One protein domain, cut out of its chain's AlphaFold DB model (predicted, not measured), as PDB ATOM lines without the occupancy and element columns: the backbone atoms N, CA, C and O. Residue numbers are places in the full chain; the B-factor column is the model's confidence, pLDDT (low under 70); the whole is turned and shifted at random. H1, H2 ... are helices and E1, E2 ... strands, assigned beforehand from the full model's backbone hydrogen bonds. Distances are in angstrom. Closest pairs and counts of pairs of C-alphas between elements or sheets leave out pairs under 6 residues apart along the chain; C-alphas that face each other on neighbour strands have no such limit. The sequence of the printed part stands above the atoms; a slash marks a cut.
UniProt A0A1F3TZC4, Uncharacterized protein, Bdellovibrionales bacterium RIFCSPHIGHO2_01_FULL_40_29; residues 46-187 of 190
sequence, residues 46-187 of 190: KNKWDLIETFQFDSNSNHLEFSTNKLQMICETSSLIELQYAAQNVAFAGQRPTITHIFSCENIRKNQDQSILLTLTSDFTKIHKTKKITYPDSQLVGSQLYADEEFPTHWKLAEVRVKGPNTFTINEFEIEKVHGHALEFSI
ATOM      1  N   LYS A  46     185.800 120.080 218.663       84.31
ATOM      2  CA  LYS A  46     186.444 120.980 217.694       84.31
ATOM      3  C   LYS A  46     187.940 121.077 217.957       84.31
ATOM      4  O   LYS A  46     188.720 120.813 217.059       84.31
ATOM      5  N   ASN A  47     188.347 121.324 219.202       84.38
ATOM      6  CA  ASN A  47     189.763 121.408 219.571       84.38
ATOM      7  C   ASN A  47     190.515 120.097 219.315       84.38
ATOM      8  O   ASN A  47     191.656 120.121 218.860       84.38
ATOM      9  N   LYS A  48     189.881 118.950 219.589       91.12
ATOM     10  CA  LYS A  48     190.446 117.639 219.256       91.12
ATOM     11  C   LYS A  48     190.671 117.498 217.750       91.12
ATOM     12  O   LYS A  48     191.721 117.008 217.341       91.12
ATOM     13  N   TRP A  49     189.681 117.891 216.954       86.81
ATOM     14  CA  TRP A  49     189.723 117.751 215.504       86.81
ATOM     15  C   TRP A  49     190.701 118.745 214.850       86.81
ATOM     16  O   TRP A  49     191.521 118.362 214.024       86.81
ATOM     17  N   ASP A  50     190.734 119.991 215.315       87.25
ATOM     18  CA  ASP A  50     191.749 120.973 214.925       87.25
ATOM     19  C   ASP A  50     193.162 120.474 215.250       87.25
ATOM     20  O   ASP A  50     194.076 120.611 214.438       87.25
ATOM     21  N   LEU A  51     193.371 119.893 216.439       89.94
ATOM     22  CA  LEU A  51     194.683 119.375 216.817       89.94
ATOM     23  C   LEU A  51     195.099 118.223 215.903       89.94
ATOM     24  O   LEU A  51     196.217 118.250 215.399       89.94
ATOM     25  N   ILE A  52     194.220 117.239 215.680       90.12
ATOM     26  CA  ILE A  52     194.568 116.062 214.875       90.12
ATOM     27  C   ILE A  52     194.895 116.420 213.424       90.12
ATOM     28  O   ILE A  52     195.805 115.832 212.857       90.12
ATOM     29  N   GLU A  53     194.203 117.398 212.840       88.69
ATOM     30  CA  GLU A  53     194.453 117.829 211.459       88.69
ATOM     31  C   GLU A  53     195.714 118.690 211.311       88.69
ATOM     32  O   GLU A  53     196.279 118.767 210.221       88.69
ATOM     33  N   THR A  54     196.149 119.364 212.380       91.06
ATOM     34  CA  THR A  54     197.237 120.351 212.303       91.06
ATOM     35  C   THR A  54     198.560 119.877 212.873       91.06
ATOM     36  O   THR A  54     199.580 120.500 212.566       91.06
ATOM     37  N   PHE A  55     198.578 118.848 213.725       93.50
ATOM     38  CA  PHE A  55     199.844 118.424 214.301       93.50
ATOM     39  C   PHE A  55     200.727 117.736 213.264       93.50
ATOM     40  O   PHE A  55     200.258 117.070 212.345       93.50
ATOM     41  N   GLN A  56     202.032 117.891 213.432       93.94
ATOM     42  CA  GLN A  56     203.045 117.144 212.711       93.94
ATOM     43  C   GLN A  56     203.913 116.409 213.721       93.94
ATOM     44  O   GLN A  56     204.085 116.845 214.865       93.94
ATOM     45  N   PHE A  57     204.415 115.257 213.299       95.00
ATOM     46  CA  PHE A  57     205.311 114.449 214.097       95.00
ATOM     47  C   PHE A  57     206.530 114.104 213.263       95.00
ATOM     48  O   PHE A  57     206.419 113.375 212.277       95.00
ATOM     49  N   ASP A  58     207.678 114.600 213.697       93.56
ATOM     50  CA  ASP A  58     208.964 114.303 213.091       93.56
ATOM     51  C   ASP A  58     209.837 113.547 214.087       93.56
ATOM     52  O   ASP A  58     209.778 113.742 215.303       93.56
ATOM     53  N   SER A  59     210.670 112.648 213.575       91.69
ATOM     54  CA  SER A  59     211.612 111.907 214.405       91.69
ATOM     55  C   SER A  59     212.978 111.834 213.748       91.69
ATOM     56  O   SER A  59     213.119 111.683 212.535       91.69
ATOM     57  N   ASN A  60     214.012 111.947 214.573       89.31
ATOM     58  CA  ASN A  60     215.385 111.665 214.187       89.31
ATOM     59  C   ASN A  60     216.091 110.894 215.308       89.31
ATOM     60  O   ASN A  60     215.494 110.513 216.315       89.31
ATOM     61  N   SER A  61     217.390 110.650 215.142       85.56
ATOM     62  CA  SER A  61     218.176 109.876 216.105       85.56
ATOM     63  C   SER A  61     218.291 110.521 217.491       85.56
ATOM     64  O   SER A  61     218.567 109.806 218.455       85.56
ATOM     65  N   ASN A  62     218.078 111.832 217.616       90.12
ATOM     66  CA  ASN A  62     218.302 112.594 218.847       90.12
ATOM     67  C   ASN A  62     217.001 112.962 219.570       90.12
ATOM     68  O   ASN A  62     216.968 112.994 220.804       90.12
ATOM     69  N   HIS A  63     215.944 113.274 218.823       93.50
ATOM     70  CA  HIS A  63     214.679 113.719 219.389       93.50
ATOM     71  C   HIS A  63     213.474 113.347 218.524       93.50
ATOM     72  O   HIS A  63     213.584 113.060 217.332       93.50
ATOM     73  N   LEU A  64     212.322 113.384 219.184       96.38
ATOM     74  CA  LEU A  64     210.989 113.351 218.612       96.38
ATOM     75  C   LEU A  64     210.410 114.754 218.739       96.38
ATOM     76  O   LEU A  64     210.490 115.357 219.816       96.38
ATOM     77  N   GLU A  65     209.831 115.244 217.660       96.38
ATOM     78  CA  GLU A  65     209.221 116.556 217.568       96.38
ATOM     79  C   GLU A  65     207.723 116.397 217.344       96.38
ATOM     80  O   GLU A  65     207.293 115.741 216.401       96.38
ATOM     81  N   PHE A  66     206.925 116.988 218.225       96.38
ATOM     82  CA  PHE A  66     205.499 117.184 218.007       96.38
ATOM     83  C   PHE A  66     205.262 118.675 217.824       96.38
ATOM     84  O   PHE A  66     205.517 119.455 218.745       96.38
ATOM     85  N   SER A  67     204.777 119.078 216.659       94.69
ATOM     86  CA  SER A  67     204.556 120.484 216.336       94.69
ATOM     87  C   SER A  67     203.104 120.732 215.951       94.69
ATOM     88  O   SER A  67     202.439 119.884 215.369       94.69
ATOM     89  N   THR A  68     202.566 121.887 216.329       93.19
ATOM     90  CA  THR A  68     201.242 122.350 215.889       93.19
ATOM     91  C   THR A  68     201.163 123.862 216.052       93.19
ATOM     92  O   THR A  68     201.644 124.434 217.032       93.19
ATOM     93  N   ASN A  69     200.496 124.537 215.119       90.81
ATOM     94  CA  ASN A  69     200.200 125.966 215.240       90.81
ATOM     95  C   ASN A  69     199.054 126.265 216.229       90.81
ATOM     96  O   ASN A  69     198.730 127.430 216.458       90.81
ATOM     97  N   LYS A  70     198.442 125.235 216.827       90.25
ATOM     98  CA  LYS A  70     197.348 125.353 217.803       90.25
ATOM     99  C   LYS A  70     197.807 125.198 219.255       90.25
ATOM    100  O   LYS A  70     196.969 125.227 220.153       90.25
ATOM    101  N   LEU A  71     199.110 125.047 219.513       91.00
ATOM    102  CA  LEU A  71     199.621 124.671 220.836       91.00
ATOM    103  C   LEU A  71     199.213 125.664 221.938       91.00
ATOM    104  O   LEU A  71     198.703 125.255 222.980       91.00
ATOM    105  N   GLN A  72     199.367 126.966 221.679       92.00
ATOM    106  CA  GLN A  72     198.977 128.024 222.617       92.00
ATOM    107  C   GLN A  72     197.471 128.011 222.894       92.00
ATOM    108  O   GLN A  72     197.068 127.964 224.050       92.00
ATOM    109  N   MET A  73     196.651 127.944 221.840       89.75
ATOM    110  CA  MET A  73     195.187 127.888 221.933       89.75
ATOM    111  C   MET A  73     194.706 126.698 222.772       89.75
ATOM    112  O   MET A  73     193.858 126.844 223.650       89.75
ATOM    113  N   ILE A  74     195.279 125.515 222.551       89.88
ATOM    114  CA  ILE A  74     194.966 124.317 223.342       89.88
ATOM    115  C   ILE A  74     195.322 124.551 224.809       89.88
ATOM    116  O   ILE A  74     194.547 124.218 225.713       89.88
ATOM    117  N   CYS A  75     196.478 125.163 225.050       92.19
ATOM    118  CA  CYS A  75     196.943 125.457 226.387       92.19
ATOM    119  C   CYS A  75     196.242 126.636 227.063       92.19
ATOM    120  O   CYS A  75     196.384 126.744 228.272       92.19
ATOM    121  N   GLU A  76     195.437 127.469 226.403       90.62
ATOM    122  CA  GLU A  76     194.646 128.511 227.088       90.62
ATOM    123  C   GLU A  76     193.661 127.914 228.097       90.62
ATOM    124  O   GLU A  76     193.467 128.451 229.187       90.62
ATOM    125  N   THR A  77     193.072 126.771 227.749       87.94
ATOM    126  CA  THR A  77     192.045 126.111 228.565       87.94
ATOM    127  C   THR A  77     192.542 124.836 229.238       87.94
ATOM    128  O   THR A  77     191.929 124.374 230.199       87.94
ATOM    129  N   SER A  78     193.663 124.276 228.785       92.75
ATOM    130  CA  SER A  78     194.181 122.991 229.263       92.75
ATOM    131  C   SER A  78     195.263 123.144 230.335       92.75
ATOM    132  O   SER A  78     195.927 124.176 230.462       92.75
ATOM    133  N   SER A  79     195.451 122.092 231.128       94.62
ATOM    134  CA  SER A  79     196.508 122.002 232.136       94.62
ATOM    135  C   SER A  79     197.720 121.223 231.637       94.62
ATOM    136  O   SER A  79     198.846 121.632 231.919       94.62
ATOM    137  N   LEU A  80     197.513 120.136 230.887       96.44
ATOM    138  CA  LEU A  80     198.586 119.250 230.433       96.44
ATOM    139  C   LEU A  80     198.358 118.766 229.003       96.44
ATOM    140  O   LEU A  80     197.216 118.544 228.590       96.44
ATOM    141  N   ILE A  81     199.461 118.501 228.309       96.69
ATOM    142  CA  ILE A  81     199.493 117.726 227.065       96.69
ATOM    143  C   ILE A  81     200.364 116.496 227.318       96.69
ATOM    144  O   ILE A  81     201.494 116.617 227.783       96.69
ATOM    145  N   GLU A  82     199.837 115.311 227.045       98.06
ATOM    146  CA  GLU A  82     200.518 114.032 227.224       98.06
ATOM    147  C   GLU A  82     200.731 113.380 225.858       98.06
ATOM    148  O   GLU A  82     199.764 113.054 225.167       98.06
ATOM    149  N   LEU A  83     201.989 113.166 225.483       98.00
ATOM    150  CA  LEU A  83     202.370 112.375 224.316       98.00
ATOM    151  C   LEU A  83     202.722 110.970 224.797       98.00
ATOM    152  O   LEU A  83     203.708 110.791 225.516       98.00
ATOM    153  N   GLN A  84     201.906 109.977 224.454       97.81
ATOM    154  CA  GLN A  84     202.152 108.587 224.813       97.81
ATOM    155  C   GLN A  84     202.762 107.827 223.641       97.81
ATOM    156  O   GLN A  84     202.164 107.690 222.575       97.81
ATOM    157  N   TYR A  85     203.926 107.252 223.898       96.56
ATOM    158  CA  TYR A  85     204.635 106.344 223.019       96.56
ATOM    159  C   TYR A  85     204.415 104.909 223.485       96.56
ATOM    160  O   TYR A  85     204.528 104.618 224.680       96.56
ATOM    161  N   ALA A  86     204.119 104.009 222.556       94.94
ATOM    162  CA  ALA A  86     203.956 102.589 222.838       94.94
ATOM    163  C   ALA A  86     204.994 101.768 222.080       94.94
ATOM    164  O   ALA A  86     205.282 102.044 220.914       94.94
ATOM    165  N   ALA A  87     205.541 100.758 222.748       93.19
ATOM    166  CA  ALA A  87     206.485  99.845 222.134       93.19
ATOM    167  C   ALA A  87     205.794  98.963 221.082       93.19
ATOM    168  O   ALA A  87     204.649  98.531 221.262       93.19
ATOM    169  N   GLN A  88     206.503  98.688 219.991       89.38
ATOM    170  CA  GLN A  88     206.044  97.843 218.894       89.38
ATOM    171  C   GLN A  88     206.762  96.501 218.876       89.38
ATOM    172  O   GLN A  88     207.904  96.386 219.312       89.38
ATOM    173  N   ASN A  89     206.082  95.495 218.318       72.38
ATOM    174  CA  ASN A  89     206.623  94.152 218.101       72.38
ATOM    175  C   ASN A  89     207.168  93.489 219.377       72.38
ATOM    176  O   ASN A  89     208.110  92.705 219.314       72.38
ATOM    177  N   VAL A  90     206.562  93.785 220.532       72.00
ATOM    178  CA  VAL A  90     206.963  93.200 221.815       72.00
ATOM    179  C   VAL A  90     205.956  92.141 222.241       72.00
ATOM    180  O   VAL A  90     204.765  92.423 222.378       72.00
ATOM    181  N   ALA A  91     206.431  90.916 222.452       63.41
ATOM    182  CA  ALA A  91     205.621  89.820 222.963       63.41
ATOM    183  C   ALA A  91     205.606  89.860 224.500       63.41
ATOM    184  O   ALA A  91     206.460  89.261 225.141       63.41
ATOM    185  N   PHE A  92     204.639  90.572 225.084       63.78
ATOM    186  CA  PHE A  92     204.472  90.672 226.538       63.78
ATOM    187  C   PHE A  92     203.284  89.849 227.040       63.78
ATOM    188  O   PHE A  92     202.220  89.817 226.417       63.78
ATOM    189  N   ALA A  93     203.423  89.256 228.228       53.28
ATOM    190  CA  ALA A  93     202.311  88.670 228.973       53.28
ATOM    191  C   ALA A  93     201.470  89.780 229.640       53.28
ATOM    192  O   ALA A  93     201.488  89.944 230.856       53.28
ATOM    193  N   GLY A  94     200.765  90.599 228.849       65.56
ATOM    194  CA  GLY A  94     199.922  91.679 229.374       65.56
ATOM    195  C   GLY A  94     199.829  92.907 228.470       65.56
ATOM    196  O   GLY A  94     199.593  92.794 227.269       65.56
ATOM    197  N   GLN A  95     199.954  94.098 229.066       74.94
ATOM    198  CA  GLN A  95     199.897  95.371 228.343       74.94
ATOM    199  C   GLN A  95     201.267  95.762 227.780       74.94
ATOM    200  O   GLN A  95     202.291  95.583 228.434       74.94
ATOM    201  N   ARG A  96     201.262  96.345 226.576       86.69
ATOM    202  CA  ARG A  96     202.463  96.843 225.895       86.69
ATOM    203  C   ARG A  96     203.192  97.914 226.732       86.69
ATOM    204  O   ARG A  96     202.512  98.771 227.303       86.69
ATOM    205  N   PRO A  97     204.540  97.918 226.772       91.19
ATOM    206  CA  PRO A  97     205.311  98.988 227.395       91.19
ATOM    207  C   PRO A  97     204.966 100.360 226.819       91.19
ATOM    208  O   PRO A  97     204.825 100.516 225.602       91.19
ATOM    209  N   THR A  98     204.843 101.361 227.691       94.81
ATOM    210  CA  THR A  98     204.566 102.741 227.280       94.81
ATOM    211  C   THR A  98     205.471 103.739 227.978       94.81
ATOM    212  O   THR A  98     205.908 103.546 229.115       94.81
ATOM    213  N   ILE A  99     205.743 104.836 227.282       96.56
ATOM    214  CA  ILE A  99     206.430 106.012 227.806       96.56
ATOM    215  C   ILE A  99     205.548 107.215 227.501       96.56
ATOM    216  O   ILE A  99     205.118 107.399 226.371       96.56
ATOM    217  N   THR A 100     205.253 108.040 228.496       98.12
ATOM    218  CA  THR A 100     204.416 109.230 228.344       98.12
ATOM    219  C   THR A 100     205.207 110.474 228.709       98.12
ATOM    220  O   THR A 100     205.687 110.586 229.838       98.12
ATOM    221  N   HIS A 101     205.326 111.413 227.771       98.19
ATOM    222  CA  HIS A 101     205.871 112.741 228.029       98.19
ATOM    223  C   HIS A 101     204.727 113.703 228.337       98.19
ATOM    224  O   HIS A 101     203.847 113.922 227.511       98.19
ATOM    225  N   ILE A 102     204.722 114.235 229.552       98.25
ATOM    226  CA  ILE A 102     203.687 115.108 230.091       98.25
ATOM    227  C   ILE A 102     204.250 116.525 230.146       98.25
ATOM    228  O   ILE A 102     205.146 116.810 230.942       98.25
ATOM    229  N   PHE A 103     203.699 117.409 229.327       97.19
ATOM    230  CA  PHE A 103     204.060 118.818 229.242       97.19
ATOM    231  C   PHE A 103     203.067 119.677 230.022       97.19
ATOM    232  O   PHE A 103     201.855 119.453 229.956       97.19
ATOM    233  N   SER A 104     203.574 120.677 230.746       95.62
ATOM    234  CA  SER A 104     202.736 121.653 231.447       95.62
ATOM    235  C   SER A 104     202.291 122.772 230.512       95.62
ATOM    236  O   SER A 104     203.118 123.546 230.025       95.62
ATOM    237  N   CYS A 105     200.978 122.935 230.340       94.50
ATOM    238  CA  CYS A 105     200.445 124.078 229.602       94.50
ATOM    239  C   CYS A 105     200.744 125.413 230.289       94.50
ATOM    240  O   CYS A 105     200.842 126.432 229.616       94.50
ATOM    241  N   GLU A 106     200.952 125.434 231.609       93.88
ATOM    242  CA  GLU A 106     201.395 126.654 232.293       93.88
ATOM    243  C   GLU A 106     202.757 127.132 231.789       93.88
ATOM    244  O   GLU A 106     202.962 128.332 231.634       93.88
ATOM    245  N   ASN A 107     203.669 126.205 231.500       92.19
ATOM    246  CA  ASN A 107     204.995 126.554 231.005       92.19
ATOM    247  C   ASN A 107     204.981 126.875 229.513       92.19
ATOM    248  O   ASN A 107     205.587 127.866 229.120       92.19
ATOM    249  N   ILE A 108     204.208 126.135 228.715       93.50
ATOM    250  CA  ILE A 108     204.008 126.437 227.288       93.50
ATOM    251  C   ILE A 108     203.468 127.865 227.106       93.50
ATOM    252  O   ILE A 108     203.970 128.615 226.274       93.50
ATOM    253  N   ARG A 109     202.509 128.295 227.941       93.00
ATOM    254  CA  ARG A 109     201.954 129.662 227.902       93.00
ATOM    255  C   ARG A 109     202.967 130.762 228.238       93.00
ATOM    256  O   ARG A 109     202.754 131.911 227.864       93.00
ATOM    257  N   LYS A 110     204.049 130.452 228.967       92.44
ATOM    258  CA  LYS A 110     205.107 131.433 229.287       92.44
ATOM    259  C   LYS A 110     205.978 131.748 228.070       92.44
ATOM    260  O   LYS A 110     206.617 132.795 228.058       92.44
ATOM    261  N   ASN A 111     205.991 130.874 227.064       89.44
ATOM    262  CA  ASN A 111     206.718 131.063 225.817       89.44
ATOM    263  C   ASN A 111     205.730 131.125 224.642       89.44
ATOM    264  O   ASN A 111     205.347 130.098 224.091       89.44
ATOM    265  N   GLN A 112     205.313 132.335 224.265       83.12
ATOM    266  CA  GLN A 112     204.270 132.547 223.250       83.12
ATOM    267  C   GLN A 112     204.636 131.990 221.866       83.12
ATOM    268  O   GLN A 112     203.745 131.585 221.125       83.12
ATOM    269  N   ASP A 113     205.931 131.905 221.555       84.62
ATOM    270  CA  ASP A 113     206.431 131.385 220.279       84.62
ATOM    271  C   ASP A 113     206.605 129.859 220.287       84.62
ATOM    272  O   ASP A 113     207.018 129.262 219.290       84.62
ATOM    273  N   GLN A 114     206.299 129.191 221.403       88.00
ATOM    274  CA  GLN A 114     206.392 127.743 221.484       88.00
ATOM    275  C   GLN A 114     205.275 127.090 220.662       88.00
ATOM    276  O   GLN A 114     204.106 127.103 221.051       88.00
ATOM    277  N   SER A 115     205.668 126.482 219.544       88.38
ATOM    278  CA  SER A 115     204.828 125.648 218.672       88.38
ATOM    279  C   SER A 115     205.244 124.174 218.669       88.38
ATOM    280  O   SER A 115     204.576 123.344 218.054       88.38
ATOM    281  N   ILE A 116     206.342 123.854 219.360       93.31
ATOM    282  CA  ILE A 116     207.015 122.558 219.322       93.31
ATOM    283  C   ILE A 116     207.146 121.977 220.737       93.31
ATOM    284  O   ILE A 116     207.506 122.670 221.696       93.31
ATOM    285  N   LEU A 117     206.889 120.675 220.845       95.38
ATOM    286  CA  LEU A 117     207.153 119.832 222.003       95.38
ATOM    287  C   LEU A 117     208.224 118.802 221.634       95.38
ATOM    288  O   LEU A 117     208.072 118.063 220.663       95.38
ATOM    289  N   LEU A 118     209.300 118.743 222.421       95.50
ATOM    290  CA  LEU A 118     210.442 117.867 222.157       95.50
ATOM    291  C   LEU A 118     210.539 116.750 223.191       95.50
ATOM    292  O   LEU A 118     210.458 116.993 224.395       95.50
ATOM    293  N   THR A 119     210.808 115.533 222.722       96.12
ATOM    294  CA  THR A 119     211.169 114.383 223.562       96.12
ATOM    295  C   THR A 119     212.519 113.843 223.112       96.12
ATOM    296  O   THR A 119     212.673 113.479 221.951       96.12
ATOM    297  N   LEU A 120     213.507 113.748 224.004       94.81
ATOM    298  CA  LEU A 120     214.814 113.198 223.635       94.81
ATOM    299  C   LEU A 120     214.743 111.672 223.540       94.81
ATOM    300  O   LEU A 120     214.297 110.996 224.469       94.81
ATOM    301  N   THR A 121     215.273 111.100 222.461       92.25
ATOM    302  CA  THR A 121     215.340 109.636 222.291       92.25
ATOM    303  C   THR A 121     216.218 108.989 223.366       92.25
ATOM    304  O   THR A 121     215.920 107.895 223.841       92.25
ATOM    305  N   SER A 122     217.257 109.700 223.830       91.75
ATOM    306  CA  SER A 122     218.144 109.247 224.913       91.75
ATOM    307  C   SER A 122     217.428 109.013 226.246       91.75
ATOM    308  O   SER A 122     217.957 108.328 227.120       91.75
ATOM    309  N   ASP A 123     216.232 109.572 226.427       93.44
ATOM    310  CA  ASP A 123     215.481 109.429 227.670       93.44
ATOM    311  C   ASP A 123     214.697 108.124 227.737       93.44
ATOM    312  O   ASP A 123     214.399 107.652 228.833       93.44
ATOM    313  N   PHE A 124     214.437 107.487 226.593       92.50
ATOM    314  CA  PHE A 124     213.780 106.183 226.544       92.50
ATOM    315  C   PHE A 124     214.636 105.125 227.251       92.50
ATOM    316  O   PHE A 124     214.150 104.378 228.094       92.50
ATOM    317  N   THR A 125     215.946 105.105 227.015       88.25
ATOM    318  CA  THR A 125     216.834 104.156 227.704       88.25
ATOM    319  C   THR A 125     217.055 104.532 229.173       88.25
ATOM    320  O   THR A 125     217.143 103.657 230.036       88.25
ATOM    321  N   LYS A 126     217.083 105.830 229.512       90.19
ATOM    322  CA  LYS A 126     217.171 106.285 230.915       90.19
ATOM    323  C   LYS A 126     215.925 105.918 231.720       90.19
ATOM    324  O   LYS A 126     216.040 105.567 232.900       90.19
ATOM    325  N   ILE A 127     214.739 105.994 231.112       90.69
ATOM    326  CA  ILE A 127     213.479 105.742 231.813       90.69
ATOM    327  C   ILE A 127     213.239 104.259 232.081       90.69
ATOM    328  O   ILE A 127     212.572 103.931 233.060       90.69
ATOM    329  N   HIS A 128     213.868 103.364 231.313       86.19
ATOM    330  CA  HIS A 128     213.913 101.934 231.638       86.19
ATOM    331  C   HIS A 128     214.417 101.690 233.067       86.19
ATOM    332  O   HIS A 128     213.819 100.921 233.815       86.19
ATOM    333  N   LYS A 129     215.462 102.425 233.476       81.50
ATOM    334  CA  LYS A 129     216.088 102.303 234.803       81.50
ATOM    335  C   LYS A 129     215.353 103.080 235.891       81.50
ATOM    336  O   LYS A 129     215.269 102.627 237.026       81.50
ATOM    337  N   THR A 130     214.867 104.275 235.562       86.25
ATOM    338  CA  THR A 130     214.384 105.249 236.558       86.25
ATOM    339  C   THR A 130     212.866 105.309 236.682       86.25
ATOM    340  O   THR A 130     212.367 105.864 237.658       86.25
ATOM    341  N   LYS A 131     212.121 104.754 235.713       89.31
ATOM    342  CA  LYS A 131     210.651 104.810 235.556       89.31
ATOM    343  C   LYS A 131     210.056 106.212 235.408       89.31
ATOM    344  O   LYS A 131     208.963 106.346 234.865       89.31
ATOM    345  N   LYS A 132     210.745 107.256 235.858       95.00
ATOM    346  CA  LYS A 132     210.338 108.651 235.745       95.00
ATOM    347  C   LYS A 132     211.561 109.549 235.600       95.00
ATOM    348  O   LYS A 132     212.525 109.412 236.348       95.00
ATOM    349  N   ILE A 133     211.475 110.517 234.697       95.25
ATOM    350  CA  ILE A 133     212.436 111.613 234.549       95.25
ATOM    351  C   ILE A 133     211.654 112.913 234.715       95.25
ATOM    352  O   ILE A 133     210.566 113.059 234.165       95.25
ATOM    353  N   THR A 134     212.155 113.836 235.531       95.62
ATOM    354  CA  THR A 134     211.493 115.123 235.785       95.62
ATOM    355  C   THR A 134     212.352 116.242 235.229       95.62
ATOM    356  O   THR A 134     213.534 116.332 235.561       95.62
ATOM    357  N   TYR A 135     211.743 117.074 234.395       93.62
ATOM    358  CA  TYR A 135     212.316 118.294 233.847       93.62
ATOM    359  C   TYR A 135     211.721 119.510 234.566       93.62
ATOM    360  O   TYR A 135     210.723 119.375 235.279       93.62
ATOM    361  N   PRO A 136     212.317 120.705 234.415       87.44
ATOM    362  CA  PRO A 136     211.746 121.928 234.977       87.44
ATOM    363  C   PRO A 136     210.311 122.200 234.504       87.44
ATOM    364  O   PRO A 136     209.511 122.763 235.252       87.44
ATOM    365  N   ASP A 137     209.981 121.802 233.277       87.56
ATOM    366  CA  ASP A 137     208.740 122.152 232.592       87.56
ATOM    367  C   ASP A 137     207.880 120.966 232.135       87.56
ATOM    368  O   ASP A 137     206.719 121.158 231.748       87.56
ATOM    369  N   SER A 138     208.404 119.749 232.248       95.25
ATOM    370  CA  SER A 138     207.735 118.519 231.841       95.25
ATOM    371  C   SER A 138     208.164 117.319 232.694       95.25
ATOM    372  O   SER A 138     209.034 117.395 233.564       95.25
ATOM    373  N   GLN A 139     207.536 116.172 232.470       97.31
ATOM    374  CA  GLN A 139     207.975 114.904 233.046       97.31
ATOM    375  C   GLN A 139     207.793 113.775 232.040       97.31
ATOM    376  O   GLN A 139     206.788 113.711 231.337       97.31
ATOM    377  N   LEU A 140     208.736 112.846 232.024       97.44
ATOM    378  CA  LEU A 140     208.635 111.602 231.279       97.44
ATOM    379  C   LEU A 140     208.321 110.477 232.267       97.44
ATOM    380  O   LEU A 140     208.975 110.371 233.307       97.44
ATOM    381  N   VAL A 141     207.326 109.645 231.970       97.25
ATOM    382  CA  VAL A 141     206.886 108.535 232.832       97.25
ATOM    383  C   VAL A 141     206.824 107.246 232.023       97.25
ATOM    384  O   VAL A 141     206.204 107.206 230.968       97.25
ATOM    385  N   GLY A 142     207.456 106.189 232.519       94.50
ATOM    386  CA  GLY A 142     207.458 104.863 231.920       94.50
ATOM    387  C   GLY A 142     206.525 103.907 232.659       94.50
ATOM    388  O   GLY A 142     206.539 103.841 233.890       94.50
ATOM    389  N   SER A 143     205.746 103.129 231.915       91.94
ATOM    390  CA  SER A 143     204.838 102.103 232.433       91.94
ATOM    391  C   SER A 143     205.129 100.759 231.771       91.94
ATOM    392  O   SER A 143     205.485 100.706 230.597       91.94
ATOM    393  N   GLN A 144     204.995  99.670 232.534       87.56
ATOM    394  CA  GLN A 144     205.253  98.301 232.056       87.56
ATOM    395  C   GLN A 144     206.675  98.099 231.471       87.56
ATOM    396  O   GLN A 144     206.890  97.258 230.611       87.56
ATOM    397  N   LEU A 145     207.664  98.881 231.932       83.31
ATOM    398  CA  LEU A 145     209.074  98.761 231.519       83.31
ATOM    399  C   LEU A 145     209.854  97.838 232.464       83.31
ATOM    400  O   LEU A 145     210.484  98.321 233.402       83.31
ATOM    401  N   TYR A 146     209.754  96.529 232.311       75.88
ATOM    402  CA  TYR A 146     210.363  95.574 233.241       75.88
ATOM    403  C   TYR A 146     211.891  95.514 233.087       75.88
ATOM    404  O   TYR A 146     212.419  95.666 231.989       75.88
ATOM    405  N   ALA A 147     212.617  95.399 234.204       71.94
ATOM    406  CA  ALA A 147     214.087  95.472 234.211       71.94
ATOM    407  C   ALA A 147     214.747  94.152 233.776       71.94
ATOM    408  O   ALA A 147     215.916  94.138 233.401       71.94
ATOM    409  N   ASP A 148     213.993  93.063 233.860       73.75
ATOM    410  CA  ASP A 148     214.333  91.691 233.498       73.75
ATOM    411  C   ASP A 148     214.031  91.355 232.029       73.75
ATOM    412  O   ASP A 148     214.360  90.262 231.575       73.75
ATOM    413  N   GLU A 149     213.473  92.302 231.273       77.56
ATOM    414  CA  GLU A 149     213.160  92.139 229.855       77.56
ATOM    415  C   GLU A 149     214.013  93.046 228.965       77.56
ATOM    416  O   GLU A 149     214.480  94.115 229.376       77.56
ATOM    417  N   GLU A 150     214.224  92.606 227.721       83.62
ATOM    418  CA  GLU A 150     214.921  93.403 226.718       83.62
ATOM    419  C   GLU A 150     214.152  94.701 226.454       83.62
ATOM    420  O   GLU A 150     212.931  94.713 226.283       83.62
ATOM    421  N   PHE A 151     214.879  95.820 226.439       87.81
ATOM    422  CA  PHE A 151     214.248  97.112 226.234       87.81
ATOM    423  C   PHE A 151     213.807  97.272 224.771       87.81
ATOM    424  O   PHE A 151     214.648  97.132 223.879       87.81
ATOM    425  N   PRO A 152     212.535  97.623 224.493       89.19
ATOM    426  CA  PRO A 152     212.066  97.762 223.121       89.19
ATOM    427  C   PRO A 152     212.821  98.850 222.357       89.19
ATOM    428  O   PRO A 152     213.031  99.955 222.862       89.19
ATOM    429  N   THR A 153     213.186  98.564 221.111       90.94
ATOM    430  CA  THR A 153     213.880  99.510 220.222       90.94
ATOM    431  C   THR A 153     212.937 100.203 219.241       90.94
ATOM    432  O   THR A 153     213.244 101.303 218.788       90.94
ATOM    433  N   HIS A 154     211.780  99.603 218.954       93.12
ATOM    434  CA  HIS A 154     210.765 100.132 218.046       93.12
ATOM    435  C   HIS A 154     209.571 100.668 218.829       93.12
ATOM    436  O   HIS A 154     209.019  99.986 219.696       93.12
ATOM    437  N   TRP A 155     209.173 101.892 218.518       94.38
ATOM    438  CA  TRP A 155     208.141 102.632 219.230       94.38
ATOM    439  C   TRP A 155     207.268 103.386 218.239       94.38
ATOM    440  O   TRP A 155     207.686 103.675 217.122       94.38
ATOM    441  N   LYS A 156     206.072 103.770 218.673       95.06
ATOM    442  CA  LYS A 156     205.221 104.687 217.918       95.06
ATOM    443  C   LYS A 156     204.487 105.667 218.808       95.06
ATOM    444  O   LYS A 156     204.251 105.366 219.980       95.06
ATOM    445  N   LEU A 157     204.102 106.817 218.256       96.56
ATOM    446  CA  LEU A 157     203.143 107.709 218.908       96.56
ATOM    447  C   LEU A 157     201.765 107.032 218.906       96.56
ATOM    448  O   LEU A 157     201.181 106.798 217.853       96.56
ATOM    449  N   ALA A 158     201.278 106.680 220.092       95.75
ATOM    450  CA  ALA A 158     200.061 105.894 220.272       95.75
ATOM    451  C   ALA A 158     198.873 106.736 220.740       95.75
ATOM    452  O   ALA A 158     197.743 106.463 220.347       95.75
ATOM    453  N   GLU A 159     199.103 107.745 221.581       97.00
ATOM    454  CA  GLU A 159     198.048 108.661 222.015       97.00
ATOM    455  C   GLU A 159     198.589 110.077 222.209       97.00
ATOM    456  O   GLU A 159     199.708 110.272 222.691       97.00
ATOM    457  N   VAL A 160     197.749 111.064 221.911       97.19
ATOM    458  CA  VAL A 160     197.912 112.448 222.361       97.19
ATOM    459  C   VAL A 160     196.729 112.780 223.252       97.19
ATOM    460  O   VAL A 160     195.579 112.764 222.809       97.19
ATOM    461  N   ARG A 161     196.985 113.069 224.525       97.06
ATOM    462  CA  ARG A 161     195.939 113.419 225.485       97.06
ATOM    463  C   ARG A 161     196.102 114.850 225.944       97.06
ATOM    464  O   ARG A 161     197.158 115.242 226.418       97.06
ATOM    465  N   VAL A 162     195.020 115.605 225.877       96.06
ATOM    466  CA  VAL A 162     194.954 116.959 226.416       96.06
ATOM    467  C   VAL A 162     194.067 116.915 227.647       96.06
ATOM    468  O   VAL A 162     192.917 116.483 227.567       96.06
ATOM    469  N   LYS A 163     194.606 117.317 228.800       95.31
ATOM    470  CA  LYS A 163     193.882 117.335 230.078       95.31
ATOM    471  C   LYS A 163     193.497 118.758 230.444       95.31
ATOM    472  O   LYS A 163     194.323 119.663 230.395       95.31
ATOM    473  N   GLY A 164     192.250 118.933 230.856       91.38
ATOM    474  CA  GLY A 164     191.655 120.219 231.207       91.38
ATOM    475  C   GLY A 164     190.139 120.098 231.393       91.38
ATOM    476  O   GLY A 164     189.630 118.980 231.518       91.38
ATOM    477  N   PRO A 165     189.400 121.219 231.371       86.62
ATOM    478  CA  PRO A 165     187.938 121.226 231.404       86.62
ATOM    479  C   PRO A 165     187.327 120.399 230.265       86.62
ATOM    480  O   PRO A 165     186.402 119.627 230.488       86.62
ATOM    481  N   ASN A 166     187.918 120.490 229.070       84.75
ATOM    482  CA  ASN A 166     187.535 119.729 227.883       84.75
ATOM    483  C   ASN A 166     188.580 118.648 227.586       84.75
ATOM    484  O   ASN A 166     189.255 118.692 226.561       84.75
ATOM    485  N   THR A 167     188.765 117.708 228.517       90.94
ATOM    486  CA  THR A 167     189.743 116.625 228.337       90.94
ATOM    487  C   THR A 167     189.384 115.774 227.124       90.94
ATOM    488  O   THR A 167     188.259 115.286 227.009       90.94
ATOM    489  N   PHE A 168     190.358 115.539 226.251       93.25
ATOM    490  CA  PHE A 168     190.192 114.657 225.105       93.25
ATOM    491  C   PHE A 168     191.443 113.816 224.862       93.25
ATOM    492  O   PHE A 168     192.545 114.142 225.300       93.25
ATOM    493  N   THR A 169     191.253 112.695 224.174       95.62
ATOM    494  CA  THR A 169     192.331 111.801 223.742       95.62
ATOM    495  C   THR A 169     192.199 111.589 222.246       95.62
ATOM    496  O   THR A 169     191.106 111.267 221.779       95.62
ATOM    497  N   ILE A 170     193.291 111.790 221.522       95.62
ATOM    498  CA  ILE A 170     193.489 111.358 220.144       95.62
ATOM    499  C   ILE A 170     194.205 110.014 220.225       95.62
ATOM    500  O   ILE A 170     195.320 109.948 220.745       95.62
ATOM    501  N   ASN A 171     193.549 108.949 219.778       95.00
ATOM    502  CA  ASN A 171     194.122 107.605 219.827       95.00
ATOM    503  C   ASN A 171     194.852 107.233 218.528       95.00
ATOM    504  O   ASN A 171     194.745 107.910 217.509       95.00
ATOM    505  N   GLU A 172     195.549 106.106 218.580       92.88
ATOM    506  CA  GLU A 172     196.326 105.516 217.491       92.88
ATOM    507  C   GLU A 172     195.550 105.417 216.172       92.88
ATOM    508  O   GLU A 172     196.051 105.828 215.131       92.88
ATOM    509  N   PHE A 173     194.299 104.948 216.211       92.19
ATOM    510  CA  PHE A 173     193.472 104.826 215.011       92.19
ATOM    511  C   PHE A 173     193.156 106.189 214.390       92.19
ATOM    512  O   PHE A 173     193.151 106.339 213.170       92.19
ATOM    513  N   GLU A 174     192.872 107.193 215.217       92.69
ATOM    514  CA  GLU A 174     192.594 108.542 214.735       92.69
ATOM    515  C   GLU A 174     193.847 109.172 214.113       92.69
ATOM    516  O   GLU A 174     193.747 109.776 213.045       92.69
ATOM    517  N   ILE A 175     195.016 108.981 214.735       93.00
ATOM    518  CA  ILE A 175     196.319 109.409 214.200       93.00
ATOM    519  C   ILE A 175     196.550 108.769 212.827       93.00
ATOM    520  O   ILE A 175     196.755 109.466 211.835       93.00
ATOM    521  N   GLU A 176     196.463 107.443 212.750       93.19
ATOM    522  CA  GLU A 176     196.712 106.688 211.519       93.19
ATOM    523  C   GLU A 176     195.725 107.067 210.407       93.19
ATOM    524  O   GLU A 176     196.104 107.142 209.239       93.19
ATOM    525  N   LYS A 177     194.472 107.378 210.755       90.12
ATOM    526  CA  LYS A 177     193.459 107.824 209.793       90.12
ATOM    527  C   LYS A 177     193.812 109.164 209.140       90.12
ATOM    528  O   LYS A 177     193.529 109.331 207.956       90.12
ATOM    529  N   VAL A 178     194.377 110.110 209.891       87.56
ATOM    530  CA  VAL A 178     194.707 111.452 209.377       87.56
ATOM    531  C   VAL A 178     196.059 111.465 208.666       87.56
ATOM    532  O   VAL A 178     196.173 112.027 207.580       87.56
ATOM    533  N   HIS A 179     197.067 110.797 209.225       86.12
ATOM    534  CA  HIS A 179     198.420 110.768 208.656       86.12
ATOM    535  C   HIS A 179     198.617 109.672 207.595       86.12
ATOM    536  O   HIS A 179     199.617 109.667 206.877       86.12
ATOM    537  N   GLY A 180     197.679 108.729 207.481       87.94
ATOM    538  CA  GLY A 180     197.702 107.627 206.514       87.94
ATOM    539  C   GLY A 180     198.656 106.479 206.864       87.94
ATOM    540  O   GLY A 180     198.730 105.507 206.114       87.94
ATOM    541  N   HIS A 181     199.397 106.579 207.969       88.69
ATOM    542  CA  HIS A 181     200.339 105.572 208.451       88.69
ATOM    543  C   HIS A 181     200.578 105.722 209.960       88.69
ATOM    544  O   HIS A 181     200.260 106.757 210.550       88.69
ATOM    545  N   ALA A 182     201.148 104.686 210.579       89.19
ATOM    546  CA  ALA A 182     201.601 104.749 211.962       89.19
ATOM    547  C   ALA A 182     202.842 105.646 212.079       89.19
ATOM    548  O   ALA A 182     203.770 105.557 211.276       89.19
ATOM    549  N   LEU A 183     202.866 106.497 213.103       93.38
ATOM    550  CA  LEU A 183     203.981 107.401 213.387       93.38
ATOM    551  C   LEU A 183     205.046 106.671 214.218       93.38
ATOM    552  O   LEU A 183     205.136 106.826 215.440       93.38
ATOM    553  N   GLU A 184     205.791 105.803 213.539       93.69
ATOM    554  CA  GLU A 184     206.782 104.889 214.113       93.69
ATOM    555  C   GLU A 184     208.192 105.496 214.124       93.69
ATOM    556  O   GLU A 184     208.568 106.283 213.257       93.69
ATOM    557  N   PHE A 185     209.002 105.104 215.103       93.81
ATOM    558  CA  PHE A 185     210.404 105.489 215.215       93.81
ATOM    559  C   PHE A 185     211.209 104.398 215.922       93.81
ATOM    560  O   PHE A 185     210.680 103.522 216.608       93.81
ATOM    561  N   SER A 186     212.528 104.451 215.748       92.75
ATOM    562  CA  SER A 186     213.450 103.513 216.386       92.75
ATOM    563  C   SER A 186     214.472 104.258 217.225       92.75
ATOM    564  O   SER A 186     214.975 105.309 216.827       92.75
ATOM    565  N   ILE A 187     214.806 103.697 218.379       90.38
ATOM    566  CA  ILE A 187     215.840 104.223 219.267       90.38
ATOM    567  C   ILE A 187     217.064 103.311 219.247       90.38
ATOM    568  O   ILE A 187     216.965 102.092 219.120       90.38
TER     569      ILE A 187
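Overview. This is residues 46 to 187 of the 190 residues of an uncharacterized protein of Bdellovibrionales bacterium RIFCSPHIGHO2_01_FULL_40_29 (UniProt A0A1F3TZC4). This is a sandwich of two unequal sheets: a large, twisted wall of seven strands, E3, E4, E6, E7, E8, E9 and E10, with the small sheet E1, E2, E5 packed over part of it, the strands of the two crossed at 44 degrees. H2 and H3 sit together at one end, where E3 begins and E4 ends; H4 covers E7 toward the other end, and H1 and H5 pack by E9 and E8. The printed part has 142 residues with five named helices and ten named strands, in the order H1 E1 E2 H2 E3 E4 H3 E5 H4 E6 E7 E8 E9 H5 E10, of mixed class. The large sheet is branched at E8, the small one runs E1, E2, E5, and the neighbour pairs of both are antiparallel. The whole is compact, with a radius of gyration of the C-alphas of 14.8 A and spans of 42 by 34 by 28 A.

Along the chain. Find C-alpha 154 at (210.765, 100.132, 218.046); from there E8, residues 154 to 163 and the longest strand, runs 26.9 A to C-alpha 163 at (193.882, 117.335, 230.078). In the same sheet look for E3, residues 80 to 87, 22.5 A long; E4, residues 98 to 104, 19.5 A; E7, residues 138 to 143, 16.7 A; and the shorter E6, residues 132 to 134, E9, residues 168 to 171, and E10, residues 184 to 186. The small sheet holds E1, residues 56 to 59, E2, residues 63 to 67, and E5, residues 116 to 120. H1, residues 46 to 54, begins at C-alpha 46 at (186.444, 120.980, 217.694) and is 12.1 A long. H2 is residues 71 to 77, H3 residues 105 to 108, H4 residues 122 to 130, 12.9 A long, and H5 residues 172 to 179.

Arrangement. Start at E8, which has E3 on one side and E9 and E10 on the other. Its pairing is staggered: E10 pairs with residues 154 to 156, where N 155 and O 185 are 2.9 A apart, and E9 with residues 159 to 162, where N 160 and O 170 are 2.9 A apart. E8 and E3 have N 82 and O 161 at 2.8 A. Beyond E3 comes E4 in a hairpin, with N 85 and O 99 at 2.7 A. E7 follows on the other side of E4, with N 100 and O 141 at 2.8 A, then the edge strand E6, with N 140 and O 133 at 2.8 A. In the small sheet, N 58 and O 65 of the hairpin E1 and E2 are within hydrogen-bond range at 3.0 A, and N 64 and O 119 of the antiparallel neighbours E2 and E5 are within hydrogen-bond range at 2.8 A. Between the sheets, the closest C-alphas of E4 and E5, those of His 101 and Thr 119, are 7.1 A apart. H4 lies over E7 at a height over the sheet of 7.2 A; its closest C-alphas to E7 are those of Ile 127 and Gly 142, 6.1 A. H1 and H5 lie on opposite faces of the large sheet and touch, Glu 53 and Val 178 having the closest C-alphas, 6.7 A, at a steep tilt of 57 degrees. H2 and H3 only graze that sheet and touch each other, with the C-alphas of Cys 75 and Cys 105 closest at 4.9 A. Every O i to N i+4 pair is within hydrogen-bond range in H1 and H5; H2 has 2 of 3, H4 3 of 5, and H3 is too short for one.

Size, cuts and confidence. The C-alphas of Ala 93 and Gln 112 are the two farthest apart, 44.3 A. The printed part has no cut, and no link is long. Mean pLDDT of the printed part is 90.4; look for values under 70 at residues 91 to 94, in the ten-residue link from E3 to E4.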